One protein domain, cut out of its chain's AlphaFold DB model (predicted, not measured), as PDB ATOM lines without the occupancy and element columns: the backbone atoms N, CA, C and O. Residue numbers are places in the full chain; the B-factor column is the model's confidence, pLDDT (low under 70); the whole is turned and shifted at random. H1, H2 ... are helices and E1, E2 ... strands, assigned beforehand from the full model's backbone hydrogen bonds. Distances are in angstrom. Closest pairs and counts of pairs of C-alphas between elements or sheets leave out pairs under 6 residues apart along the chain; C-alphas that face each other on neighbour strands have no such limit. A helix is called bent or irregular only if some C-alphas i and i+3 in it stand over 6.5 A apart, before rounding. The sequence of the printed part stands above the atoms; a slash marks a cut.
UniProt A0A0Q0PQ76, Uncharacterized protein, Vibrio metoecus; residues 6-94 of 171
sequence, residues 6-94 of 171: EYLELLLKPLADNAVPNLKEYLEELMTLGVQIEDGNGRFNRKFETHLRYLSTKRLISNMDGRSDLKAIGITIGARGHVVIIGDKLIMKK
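Overview. This is residues 6 to 94 of the 171 residues of an uncharacterized protein of Vibrio metoecus (UniProt A0A0Q0PQ76). Three helices make a triangle with H1 at the corner touching both H2 and H3; the short strand pair E1 E4 lies by the last residues of H1 and H3, and the small hairpin E2 E3 lies at the far side from H1. The long stretch with no named element, residues 33 to 45, runs round the outside, its C-alphas 9 to 19 A from the mean of all C-alphas. The printed part has 89 residues, in the order H1 H2 H3 E1 E2 E3 E4, with two antiparallel sheets, E1 - E4 and E2 - E3. The class is mixed, helices and strands, with 44 residues in named elements, under half. It is compact, with a radius of gyration of the C-alphas of 11.9 A and spans of 34 by 25 by 23 A.

Arrangement. Begin with E1, residues 61 to 63, and E4, residues 91 to 93, antiparallel at 144 degrees, where N 62 and O 92 are 3.0 A apart, within hydrogen-bond range. Next find H1, residues 6 to 15, whose Leu 15 has its C-alpha 5.3 A from that of Lys 93 in E4. H2, residues 23 to 32, touches H1, closest at the C-alphas of Pro 14 and Tyr 26, 6.0 A, at a steep tilt of 50 degrees, opposite ways. H3, residues 46 to 57, touches H1 with residues 51 to 55 alone, closest at the C-alphas of Leu 8 and His 51, 6.6 A, at a steep tilt of 63 degrees, the same way. H2 and H3 are apart. In the hairpin of E2, residues 75 to 77, and E3, residues 83 to 85, antiparallel at 164 degrees, N 84 and O 76 are 2.8 A apart, within hydrogen-bond range. Every O i to N i+4 pair is within range in H2 and H3, but 4 of 6 in H1.

Along the chain. Find C-alpha 6 at (10.539, 13.948, 141.172); from there H1 runs 15.0 A to Leu 15, irregular, with C-alphas 11 and 14 7.1 A apart. H2 runs 14.4 A, and H3 runs 16.2 A from C-alpha 46 at (24.241, 11.154, 149.436). E1 and E4 measure 7.2 A each, E2 6.7 A and E3 6.4 A; E4 ends at C-alpha 93, (14.749, 29.400, 142.385).

Size, cuts and confidence. The C-alphas farthest apart are those of Asp 17 and Arg 80, 35.8 A. The printed part has no cut; the links H2 to H3 and E1 to E2 are long. Look for low confidence at residues 79 to 81, under 70; the mean pLDDT of the printed part is 90.4.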
ATOM      1  N   GLU A   6      11.486  13.767 140.060       94.69
ATOM      2  CA  GLU A   6      10.539  13.948 141.172       94.69
ATOM      3  C   GLU A   6      11.229  14.485 142.435       94.69
ATOM      4  O   GLU A   6      10.686  15.305 143.172       94.69
ATOM      5  N   TYR A   7      12.474  14.062 142.673       96.12
ATOM      6  CA  TYR A   7      13.249  14.537 143.810       96.12
ATOM      7  C   TYR A   7      13.755  15.970 143.597       96.12
ATOM      8  O   TYR A   7      13.793  16.743 144.548       96.12
ATOM      9  N   LEU A   8      14.099  16.370 142.365       94.88
ATOM     10  CA  LEU A   8      14.417  17.772 142.062       94.88
ATOM     11  C   LEU A   8      13.209  18.688 142.284       94.88
ATOM     12  O   LEU A   8      13.367  19.768 142.845       94.88
ATOM     13  N   GLU A   9      12.018  18.255 141.874       94.19
ATOM     14  CA  GLU A   9      10.773  19.000 142.096       94.19
ATOM     15  C   GLU A   9      10.485  19.166 143.589       94.19
ATOM     16  O   GLU A   9      10.174  20.271 144.036       94.19
ATOM     17  N   LEU A  10      10.701  18.108 144.375       96.25
ATOM     18  CA  LEU A  10      10.609  18.165 145.832       96.25
ATOM     19  C   LEU A  10      11.582  19.194 146.433       96.25
ATOM     20  O   LEU A  10      11.181  19.991 147.277       96.25
ATOM     21  N   LEU A  11      12.840  19.216 145.973       96.06
ATOM     22  CA  LEU A  11      13.857  20.163 146.448       96.06
ATOM     23  C   LEU A  11      13.587  21.618 146.041       96.06
ATOM     24  O   LEU A  11      14.112  22.532 146.676       96.06
ATOM     25  N   LEU A  12      12.822  21.843 144.975       95.06
ATOM     26  CA  LEU A  12      12.482  23.177 144.480       95.06
ATOM     27  C   LEU A  12      11.163  23.709 145.050       95.06
ATOM     28  O   LEU A  12      10.894  24.898 144.905       95.06
ATOM     29  N   LYS A  13      10.359  22.861 145.700       94.94
ATOM     30  CA  LYS A  13       9.041  23.223 146.235       94.94
ATOM     31  C   LYS A  13       9.073  24.401 147.228       94.94
ATOM     32  O   LYS A  13       8.274  25.310 147.023       94.94
ATOM     33  N   PRO A  14      10.022  24.482 148.184       95.81
ATOM     34  CA  PRO A  14      10.135  25.647 149.078       95.81
ATOM     35  C   PRO A  14      10.518  26.959 148.370       95.81
ATOM     36  O   PRO A  14      10.472  28.035 148.955       95.81
ATOM     37  N   LEU A  15      10.968  26.873 147.114       94.69
ATOM     38  CA  LEU A  15      11.396  28.004 146.287       94.69
ATOM     39  C   LEU A  15      10.390  28.298 145.159       94.69
ATOM     40  O   LEU A  15      10.718  29.005 144.201       94.69
ATOM     41  N   ALA A  16       9.197  27.699 145.212       90.44
ATOM     42  CA  ALA A  16       8.122  27.962 144.264       90.44
ATOM     43  C   ALA A  16       7.570  29.388 144.427       90.44
ATOM     44  O   ALA A  16       7.869  30.075 145.398       90.44
ATOM     45  N   ASP A  17       6.788  29.847 143.447       87.81
ATOM     46  CA  ASP A  17       6.065  31.127 143.499       87.81
ATOM     47  C   ASP A  17       6.939  32.349 143.843       87.81
ATOM     48  O   ASP A  17       6.499  33.292 144.497       87.81
ATOM     49  N   ASN A  18       8.193  32.342 143.374       85.75
ATOM     50  CA  ASN A  18       9.206  33.366 143.651       85.75
ATOM     51  C   ASN A  18       9.538  33.540 145.144       85.75
ATOM     52  O   ASN A  18       9.986  34.613 145.553       85.75
ATOM     53  N   ALA A  19       9.349  32.498 145.957       91.19
ATOM     54  CA  ALA A  19       9.771  32.496 147.347       91.19
ATOM     55  C   ALA A  19      11.294  32.679 147.464       91.19
ATOM     56  O   ALA A  19      12.081  32.107 146.703       91.19
ATOM     57  N   VAL A  20      11.695  33.480 148.454       94.25
ATOM     58  CA  VAL A  20      13.098  33.781 148.763       94.25
ATOM     59  C   VAL A  20      13.368  33.504 150.249       94.25
ATOM     60  O   VAL A  20      13.589  34.443 151.018       94.25
ATOM     61  N   PRO A  21      13.281  32.240 150.698       96.31
ATOM     62  CA  PRO A  21      13.579  31.899 152.082       96.31
ATOM     63  C   PRO A  21      15.071  32.074 152.372       96.31
ATOM     64  O   PRO A  21      15.924  32.038 151.473       96.31
ATOM     65  N   ASN A  22      15.410  32.205 153.650       96.31
ATOM     66  CA  ASN A  22      16.786  31.952 154.055       96.31
ATOM     67  C   ASN A  22      17.087  30.441 154.019       96.31
ATOM     68  O   ASN A  22      16.194  29.592 154.032       96.31
ATOM     69  N   LEU A  23      18.367  30.085 153.942       94.81
ATOM     70  CA  LEU A  23      18.795  28.700 153.802       94.81
ATOM     71  C   LEU A  23      18.319  27.830 154.975       94.81
ATOM     72  O   LEU A  23      18.027  26.654 154.776       94.81
ATOM     73  N   LYS A  24      18.222  28.385 156.186       94.88
ATOM     74  CA  LYS A  24      17.693  27.649 157.338       94.88
ATOM     75  C   LYS A  24      16.221  27.276 157.130       94.88
ATOM     76  O   LYS A  24      15.894  26.101 157.245       94.88
ATOM     77  N   GLU A  25      15.376  28.240 156.775       96.62
ATOM     78  CA  GLU A  25      13.946  28.033 156.486       96.62
ATOM     79  C   GLU A  25      13.742  27.015 155.361       96.62
ATOM     80  O   GLU A  25      12.944  26.091 155.491       96.62
ATOM     81  N   TYR A  26      14.531  27.129 154.290       96.50
ATOM     82  CA  TYR A  26      14.518  26.176 153.182       96.50
ATOM     83  C   TYR A  26      14.781  24.739 153.647       96.50
ATOM     84  O   TYR A  26      14.046  23.818 153.297       96.50
ATOM     85  N   LEU A  27      15.838  24.532 154.439       94.44
ATOM     86  CA  LEU A  27      16.202  23.206 154.932       94.44
ATOM     87  C   LEU A  27      15.167  22.669 155.931       94.44
ATOM     88  O   LEU A  27      14.857  21.479 155.900       94.44
ATOM     89  N   GLU A  28      14.608  23.528 156.785       95.06
ATOM     90  CA  GLU A  28      13.514  23.167 157.692       95.06
ATOM     91  C   GLU A  28      12.285  22.679 156.919       95.06
ATOM     92  O   GLU A  28      11.774  21.594 157.208       95.06
ATOM     93  N   GLU A  29      11.868  23.395 155.874       96.06
ATOM     94  CA  GLU A  29      10.748  22.983 155.030       96.06
ATOM     95  C   GLU A  29      11.025  21.654 154.314       96.06
ATOM     96  O   GLU A  29      10.185  20.753 154.324       96.06
ATOM     97  N   LEU A  30      12.229  21.459 153.771       96.38
ATOM     98  CA  LEU A  30      12.609  20.181 153.167       96.38
ATOM     99  C   LEU A  30      12.504  19.006 154.151       96.38
ATOM    100  O   LEU A  30      12.024  17.934 153.771       96.38
ATOM    101  N   MET A  31      12.893  19.194 155.414       93.88
ATOM    102  CA  MET A  31      12.731  18.156 156.439       93.88
ATOM    103  C   MET A  31      11.253  17.836 156.690       93.88
ATOM    104  O   MET A  31      10.907  16.661 156.814       93.88
ATOM    105  N   THR A  32      10.364  18.840 156.690       96.00
ATOM    106  CA  THR A  32       8.908  18.602 156.798       96.00
ATOM    107  C   THR A  32       8.339  17.829 155.609       96.00
ATOM    108  O   THR A  32       7.401  17.051 155.766       96.00
ATOM    109  N   LEU A  33       8.952  17.978 154.432       94.44
ATOM    110  CA  LEU A  33       8.620  17.237 153.217       94.44
ATOM    111  C   LEU A  33       9.233  15.822 153.187       94.44
ATOM    112  O   LEU A  33       9.097  15.110 152.193       94.44
ATOM    113  N   GLY A  34       9.908  15.400 154.263       93.75
ATOM    114  CA  GLY A  34      10.515  14.074 154.393       93.75
ATOM    115  C   GLY A  34      11.888  13.941 153.729       93.75
ATOM    116  O   GLY A  34      12.389  12.827 153.560       93.75
ATOM    117  N   VAL A  35      12.523  15.053 153.350       95.06
ATOM    118  CA  VAL A  35      13.878  15.038 152.795       95.06
ATOM    119  C   VAL A  35      14.887  14.803 153.914       95.06
ATOM    120  O   VAL A  35      15.039  15.606 154.830       95.06
ATOM    121  N   GLN A  36      15.636  13.709 153.806       92.25
ATOM    122  CA  GLN A  36      16.778  13.455 154.680       92.25
ATOM    123  C   GLN A  36      17.974  14.287 154.214       92.25
ATOM    124  O   GLN A  36      18.557  13.995 153.169       92.25
ATOM    125  N   ILE A  37      18.326  15.319 154.983       88.88
ATOM    126  CA  ILE A  37      19.456  16.210 154.688       88.88
ATOM    127  C   ILE A  37      20.764  15.568 155.134       88.88
ATOM    128  O   ILE A  37      21.706  15.506 154.350       88.88
ATOM    129  N   GLU A  38      20.811  15.051 156.361       86.12
ATOM    130  CA  GLU A  38      21.989  14.397 156.928       86.12
ATOM    131  C   GLU A  38      21.823  12.873 156.996       86.12
ATOM    132  O   GLU A  38      20.713  12.342 157.073       86.12
ATOM    133  N   ASP A  39      22.940  12.157 156.931       80.62
ATOM    134  CA  ASP A  39      23.038  10.769 157.347       80.62
ATOM    135  C   ASP A  39      23.202  10.686 158.875       80.62
ATOM    136  O   ASP A  39      23.513  11.669 159.547       80.62
ATOM    137  N   GLY A  40      23.016   9.496 159.452       74.69
ATOM    138  CA  GLY A  40      23.148   9.280 160.900       74.69
ATOM    139  C   GLY A  40      24.545   9.562 161.485       74.69
ATOM    140  O   GLY A  40      24.741   9.359 162.678       74.69
ATOM    141  N   ASN A  41      25.508  10.010 160.669       78.81
ATOM    142  CA  ASN A  41      26.868  10.372 161.065       78.81
ATOM    143  C   ASN A  41      27.145  11.885 160.926       78.81
ATOM    144  O   ASN A  41      28.308  12.293 161.002       78.81
ATOM    145  N   GLY A  42      26.117  12.712 160.690       75.06
ATOM    146  CA  GLY A  42      26.253  14.168 160.551       75.06
ATOM    147  C   GLY A  42      26.950  14.604 159.256       75.06
ATOM    148  O   GLY A  42      27.627  15.635 159.215       75.06
ATOM    149  N   ARG A  43      26.867  13.789 158.198       83.06
ATOM    150  CA  ARG A  43      27.271  14.158 156.828       83.06
ATOM    151  C   ARG A  43      26.032  14.361 155.984       83.06
ATOM    152  O   ARG A  43      24.986  13.838 156.328       83.06
ATOM    153  N   PHE A  44      26.130  15.034 154.840       86.81
ATOM    154  CA  PHE A  44      24.981  15.054 153.939       86.81
ATOM    155  C   PHE A  44      24.600  13.647 153.478       86.81
ATOM    156  O   PHE A  44      25.439  12.846 153.058       86.81
ATOM    157  N   ASN A  45      23.296  13.385 153.480       90.50
ATOM    158  CA  ASN A  45      22.725  12.256 152.787       90.50
ATOM    159  C   ASN A  45      23.149  12.321 151.313       90.50
ATOM    160  O   ASN A  45      22.972  13.332 150.628       90.50
ATOM    161  N   ARG A  46      23.696  11.216 150.798       89.75
ATOM    162  CA  ARG A  46      24.241  11.154 149.436       89.75
ATOM    163  C   ARG A  46      23.203  11.497 148.365       89.75
ATOM    164  O   ARG A  46      23.567  12.065 147.330       89.75
ATOM    165  N   LYS A  47      21.927  11.152 148.597       92.88
ATOM    166  CA  LYS A  47      20.833  11.470 147.677       92.88
ATOM    167  C   LYS A  47      20.606  12.971 147.619       92.88
ATOM    168  O   LYS A  47      20.630  13.534 146.525       92.88
ATOM    169  N   PHE A  48      20.475  13.602 148.781       92.56
ATOM    170  CA  PHE A  48      20.337  15.047 148.906       92.56
ATOM    171  C   PHE A  48      21.521  15.785 148.270       92.56
ATOM    172  O   PHE A  48      21.325  16.596 147.367       92.56
ATOM    173  N   GLU A  49      22.756  15.425 148.639       91.38
ATOM    174  CA  GLU A  49      23.969  16.078 148.131       91.38
ATOM    175  C   GLU A  49      24.061  16.018 146.600       91.38
ATOM    176  O   GLU A  49      24.353  17.022 145.947       91.38
ATOM    177  N   THR A  50      23.802  14.846 146.011       92.94
ATOM    178  CA  THR A  50      23.908  14.653 144.557       92.94
ATOM    179  C   THR A  50      22.946  15.573 143.803       92.94
ATOM    180  O   THR A  50      23.331  16.193 142.810       92.94
ATOM    181  N   HIS A  51      21.708  15.693 144.281       95.19
ATOM    182  CA  HIS A  51      20.689  16.519 143.636       95.19
ATOM    183  C   HIS A  51      20.894  18.007 143.909       95.19
ATOM    184  O   HIS A  51      20.786  18.813 142.991       95.19
ATOM    185  N   LEU A  52      21.296  18.382 145.123       93.31
ATOM    186  CA  LEU A  52      21.650  19.760 145.449       93.31
ATOM    187  C   LEU A  52      22.820  20.262 144.581       93.31
ATOM    188  O   LEU A  52      22.773  21.362 144.030       93.31
ATOM    189  N   ARG A  53      23.853  19.431 144.385       92.44
ATOM    190  CA  ARG A  53      24.954  19.725 143.451       92.44
ATOM    191  C   ARG A  53      24.464  19.875 142.018       92.44
ATOM    192  O   ARG A  53      24.968  20.740 141.302       92.44
ATOM    193  N   TYR A  54      23.505  19.055 141.597       94.19
ATOM    194  CA  TYR A  54      22.893  19.183 140.280       94.19
ATOM    195  C   TYR A  54      22.174  20.530 140.130       94.19
ATOM    196  O   TYR A  54      22.465  21.252 139.177       94.19
ATOM    197  N   LEU A  55      21.328  20.914 141.094       93.56
ATOM    198  CA  LEU A  55      20.631  22.206 141.106       93.56
ATOM    199  C   LEU A  55      21.611  23.387 141.041       93.56
ATOM    200  O   LEU A  55      21.438  24.296 140.232       93.56
ATOM    201  N   SER A  56      22.684  23.334 141.832       92.75
ATOM    202  CA  SER A  56      23.771  24.321 141.821       92.75
ATOM    203  C   SER A  56      24.478  24.393 140.459       92.75
ATOM    204  O   SER A  56      24.614  25.468 139.873       92.75
ATOM    205  N   THR A  57      24.867  23.242 139.898       91.50
ATOM    206  CA  THR A  57      25.604  23.155 138.624       91.50
ATOM    207  C   THR A  57      24.759  23.623 137.440       91.50
ATOM    208  O   THR A  57      25.263  24.290 136.537       91.50
ATOM    209  N   LYS A  58      23.463  23.299 137.445       92.19
ATOM    210  CA  LYS A  58      22.499  23.732 136.427       92.19
ATOM    211  C   LYS A  58      21.959  25.138 136.659       92.19
ATOM    212  O   LYS A  58      21.161  25.601 135.854       92.19
ATOM    213  N   ARG A  59      22.429  25.828 137.704       92.31
ATOM    214  CA  ARG A  59      22.001  27.182 138.072       92.31
ATOM    215  C   ARG A  59      20.485  27.289 138.262       92.31
ATOM    216  O   ARG A  59      19.901  28.292 137.886       92.31
ATOM    217  N   LEU A  60      19.876  26.252 138.836       92.88
ATOM    218  CA  LEU A  60      18.443  26.179 139.155       92.88
ATOM    219  C   LEU A  60      18.105  26.811 140.507       92.88
ATOM    220  O   LEU A  60      16.954  27.138 140.778       92.88
ATOM    221  N   ILE A  61      19.118  26.983 141.352       94.25
ATOM    222  CA  ILE A  61      19.048  27.706 142.620       94.25
ATOM    223  C   ILE A  61      20.171  28.740 142.651       94.25
ATOM    224  O   ILE A  61      21.258  28.504 142.108       94.25
ATOM    225  N   SER A  62      19.928  29.893 143.258       94.75
ATOM    226  CA  SER A  62      20.954  30.916 143.468       94.75
ATOM    227  C   SER A  62      20.702  31.723 144.727       94.75
ATOM    228  O   SER A  62      19.607  31.706 145.274       94.75
ATOM    229  N   ASN A  63      21.717  32.460 145.166       94.56
ATOM    230  CA  ASN A  63      21.526  33.547 146.114       94.56
ATOM    231  C   ASN A  63      20.925  34.789 145.415       94.56
ATOM    232  O   ASN A  63      20.736  34.797 144.194       94.56
ATOM    233  N   MET A  64      20.694  35.855 146.185       91.44
ATOM    234  CA  MET A  64      20.205  37.150 145.681       91.44
ATOM    235  C   MET A  64      21.117  37.822 144.644       91.44
ATOM    236  O   MET A  64      20.639  38.582 143.808       91.44
ATOM    237  N   ASP A  65      22.415  37.511 144.648       90.75
ATOM    238  CA  ASP A  65      23.380  38.018 143.661       90.75
ATOM    239  C   ASP A  65      23.387  37.179 142.366       90.75
ATOM    240  O   ASP A  65      24.235  37.362 141.490       90.75
ATOM    241  N   GLY A  66      22.498  36.186 142.251       89.06
ATOM    242  CA  GLY A  66      22.407  35.291 141.102       89.06
ATOM    243  C   GLY A  66      23.516  34.236 141.023       89.06
ATOM    244  O   GLY A  66      23.634  33.560 139.990       89.06
ATOM    245  N   ARG A  67      24.315  34.062 142.084       93.06
ATOM    246  CA  ARG A  67      25.369  33.044 142.184       93.06
ATOM    247  C   ARG A  67      24.794  31.709 142.644       93.06
ATOM    248  O   ARG A  67      24.097  31.639 143.651       93.06
ATOM    249  N   SER A  68      25.126  30.643 141.919       93.75
ATOM    250  CA  SER A  68      24.571  29.299 142.143       93.75
ATOM    251  C   SER A  68      25.538  28.312 142.790       93.75
ATOM    252  O   SER A  68      25.147  27.182 143.056       93.75
ATOM    253  N   ASP A  69      26.801  28.683 143.019       93.06
ATOM    254  CA  ASP A  69      27.760  27.785 143.663       93.06
ATOM    255  C   ASP A  69      27.362  27.495 145.121       93.06
ATOM    256  O   ASP A  69      26.847  28.375 145.808       93.06
ATOM    257  N   LEU A  70      27.597  26.261 145.595       92.19
ATOM    258  CA  LEU A  70      27.174  25.828 146.938       92.19
ATOM    259  C   LEU A  70      27.633  26.795 148.038       92.19
ATOM    260  O   LEU A  70      26.862  27.133 148.931       92.19
ATOM    261  N   LYS A  71      28.866  27.306 147.938       92.25
ATOM    262  CA  LYS A  71      29.418  28.242 148.920       92.25
ATOM    263  C   LYS A  71      28.653  29.568 148.928       92.25
ATOM    264  O   LYS A  71      28.375  30.093 150.003       92.25
ATOM    265  N   ALA A  72      28.299  30.101 147.759       91.19
ATOM    266  CA  ALA A  72      27.531  31.337 147.634       91.19
ATOM    267  C   ALA A  72      26.103  31.225 148.183       91.19
ATOM    268  O   ALA A  72      25.613  32.190 148.770       91.19
ATOM    269  N   ILE A  73      25.469  30.058 148.049       93.19
ATOM    270  CA  ILE A  73      24.144  29.799 148.636       93.19
ATOM    271  C   ILE A  73      24.205  29.451 150.130       93.19
ATOM    272  O   ILE A  73      23.163  29.229 150.726       93.19
ATOM    273  N   GLY A  74      25.395  29.419 150.744       91.62
ATOM    274  CA  GLY A  74      25.572  29.204 152.185       91.62
ATOM    275  C   GLY A  74      25.958  27.783 152.594       91.62
ATOM    276  O   GLY A  74      25.935  27.475 153.778       91.62
ATOM    277  N   ILE A  75      26.349  26.913 151.663       91.12
ATOM    278  CA  ILE A  75      26.696  25.511 151.932       91.12
ATOM    279  C   ILE A  75      28.170  25.257 151.608       91.12
ATOM    280  O   ILE A  75      28.606  25.335 150.460       91.12
ATOM    281  N   THR A  76      28.957  24.890 152.616       87.81
ATOM    282  CA  THR A  76      30.362  24.495 152.438       87.81
ATOM    283  C   THR A  76      30.557  23.038 152.834       87.81
ATOM    284  O   THR A  76      30.154  22.628 153.916       87.81
ATOM    285  N   ILE A  77      31.207  22.260 151.965       81.81
ATOM    286  CA  ILE A  77      31.521  20.846 152.208       81.81
ATOM    287  C   ILE A  77      33.034  20.732 152.423       81.81
ATOM    288  O   ILE A  77      33.820  20.989 151.511       81.81
ATOM    289  N   GLY A  78      33.437  20.401 153.649       76.94
ATOM    290  CA  GLY A  78      34.834  20.268 154.061       76.94
ATOM    291  C   GLY A  78      35.476  18.944 153.632       76.94
ATOM    292  O   GLY A  78      34.807  18.017 153.175       76.94
ATOM    293  N   ALA A  79      36.789  18.822 153.856       66.81
ATOM    294  CA  ALA A  79      37.658  17.743 153.355       66.81
ATOM    295  C   ALA A  79      37.342  16.306 153.847       66.81
ATOM    296  O   ALA A  79      38.093  15.377 153.570       66.81
ATOM    297  N   ARG A  80      36.237  16.086 154.570       69.94
ATOM    298  CA  ARG A  80      35.776  14.762 155.041       69.94
ATOM    299  C   ARG A  80      34.252  14.588 154.957       69.94
ATOM    300  O   ARG A  80      33.695  13.741 155.652       69.94
ATOM    301  N   GLY A  81      33.580  15.405 154.141       67.25
ATOM    302  CA  GLY A  81      32.119  15.390 153.996       67.25
ATOM    303  C   GLY A  81      31.363  16.108 155.117       67.25
ATOM    304  O   GLY A  81      30.140  16.035 155.157       67.25
ATOM    305  N   HIS A  82      32.074  16.798 156.017       72.75
ATOM    306  CA  HIS A  82      31.450  17.677 157.005       72.75
ATOM    307  C   HIS A  82      30.851  18.897 156.322       72.75
ATOM    308  O   HIS A  82      31.475  19.496 155.442       72.75
ATOM    309  N   VAL A  83      29.657  19.260 156.764       78.50
ATOM    310  CA  VAL A  83      28.869  20.332 156.184       78.50
ATOM    311  C   VAL A  83      28.887  21.527 157.123       78.50
ATOM    312  O   VAL A  83      28.694  21.386 158.326       78.50
ATOM    313  N   VAL A  84      29.099  22.711 156.559       84.56
ATOM    314  CA  VAL A  84      28.864  23.985 157.235       84.56
ATOM    315  C   VAL A  84      27.763  24.722 156.482       84.56
ATOM    316  O   VAL A  84      27.892  24.963 155.279       84.56
ATOM    317  N   ILE A  85      26.695  25.061 157.202       88.12
ATOM    318  CA  ILE A  85      25.520  25.775 156.694       88.12
ATOM    319  C   ILE A  85      25.525  27.187 157.282       88.12
ATOM    320  O   ILE A  85      25.562  27.368 158.497       88.12
ATOM    321  N   ILE A  86      25.473  28.183 156.406       90.38
ATOM    322  CA  ILE A  86      25.307  29.600 156.728       90.38
ATOM    323  C   ILE A  86      23.826  29.921 156.509       90.38
ATOM    324  O   ILE A  86      23.398  30.206 155.390       90.38
ATOM    325  N   GLY A  87      23.031  29.757 157.569       89.06
ATOM    326  CA  GLY A  87      21.568  29.692 157.489       89.06
ATOM    327  C   GLY A  87      20.865  30.991 157.089       89.06
ATOM    328  O   GLY A  87      19.759  30.933 156.571       89.06
ATOM    329  N   ASP A  88      21.495  32.148 157.283       92.31
ATOM    330  CA  ASP A  88      20.951  33.479 156.982       92.31
ATOM    331  C   ASP A  88      21.034  33.858 155.492       92.31
ATOM    332  O   ASP A  88      20.549  34.913 155.084       92.31
ATOM    333  N   LYS A  89      21.634  33.009 154.646       93.94
ATOM    334  CA  LYS A  89      21.703  33.259 153.203       93.94
ATOM    335  C   LYS A  89      20.338  33.096 152.552       93.94
ATOM    336  O   LYS A  89      19.795  32.000 152.523       93.94
ATOM    337  N   LEU A  90      19.835  34.181 151.971       94.69
ATOM    338  CA  LEU A  90      18.662  34.163 151.103       94.69
ATOM    339  C   LEU A  90      18.964  33.404 149.811       94.69
ATOM    340  O   LEU A  90      19.974  33.670 149.147       94.69
ATOM    341  N   ILE A  91      18.072  32.482 149.460       95.81
ATOM    342  CA  ILE A  91      18.157  31.671 148.251       95.81
ATOM    343  C   ILE A  91      16.844  31.731 147.481       95.81
ATOM    344  O   ILE A  91      15.780  31.922 148.050       95.81
ATOM    345  N   MET A  92      16.929  31.564 146.169       93.94
ATOM    346  CA  MET A  92      15.791  31.625 145.263       93.94
ATOM    347  C   MET A  92      15.924  30.564 144.179       93.94
ATOM    348  O   MET A  92      17.034  30.164 143.799       93.94
ATOM    349  N   LYS A  93      14.782  30.138 143.643       93.38
ATOM    350  CA  LYS A  93      14.749  29.400 142.385       93.38
ATOM    351  C   LYS A  93      15.213  30.333 141.273       93.38
ATOM    352  O   LYS A  93      14.791  31.483 141.184       93.38
ATOM    353  N   LYS A  94      16.086  29.825 140.416       86.38
ATOM    354  CA  LYS A  94      16.538  30.524 139.224       86.38
ATOM    355  C   LYS A  94      15.940  29.827 138.018       86.38
ATOM    356  O   LYS A  94      16.208  28.653 137.765       86.38
TER     357      LYS A  94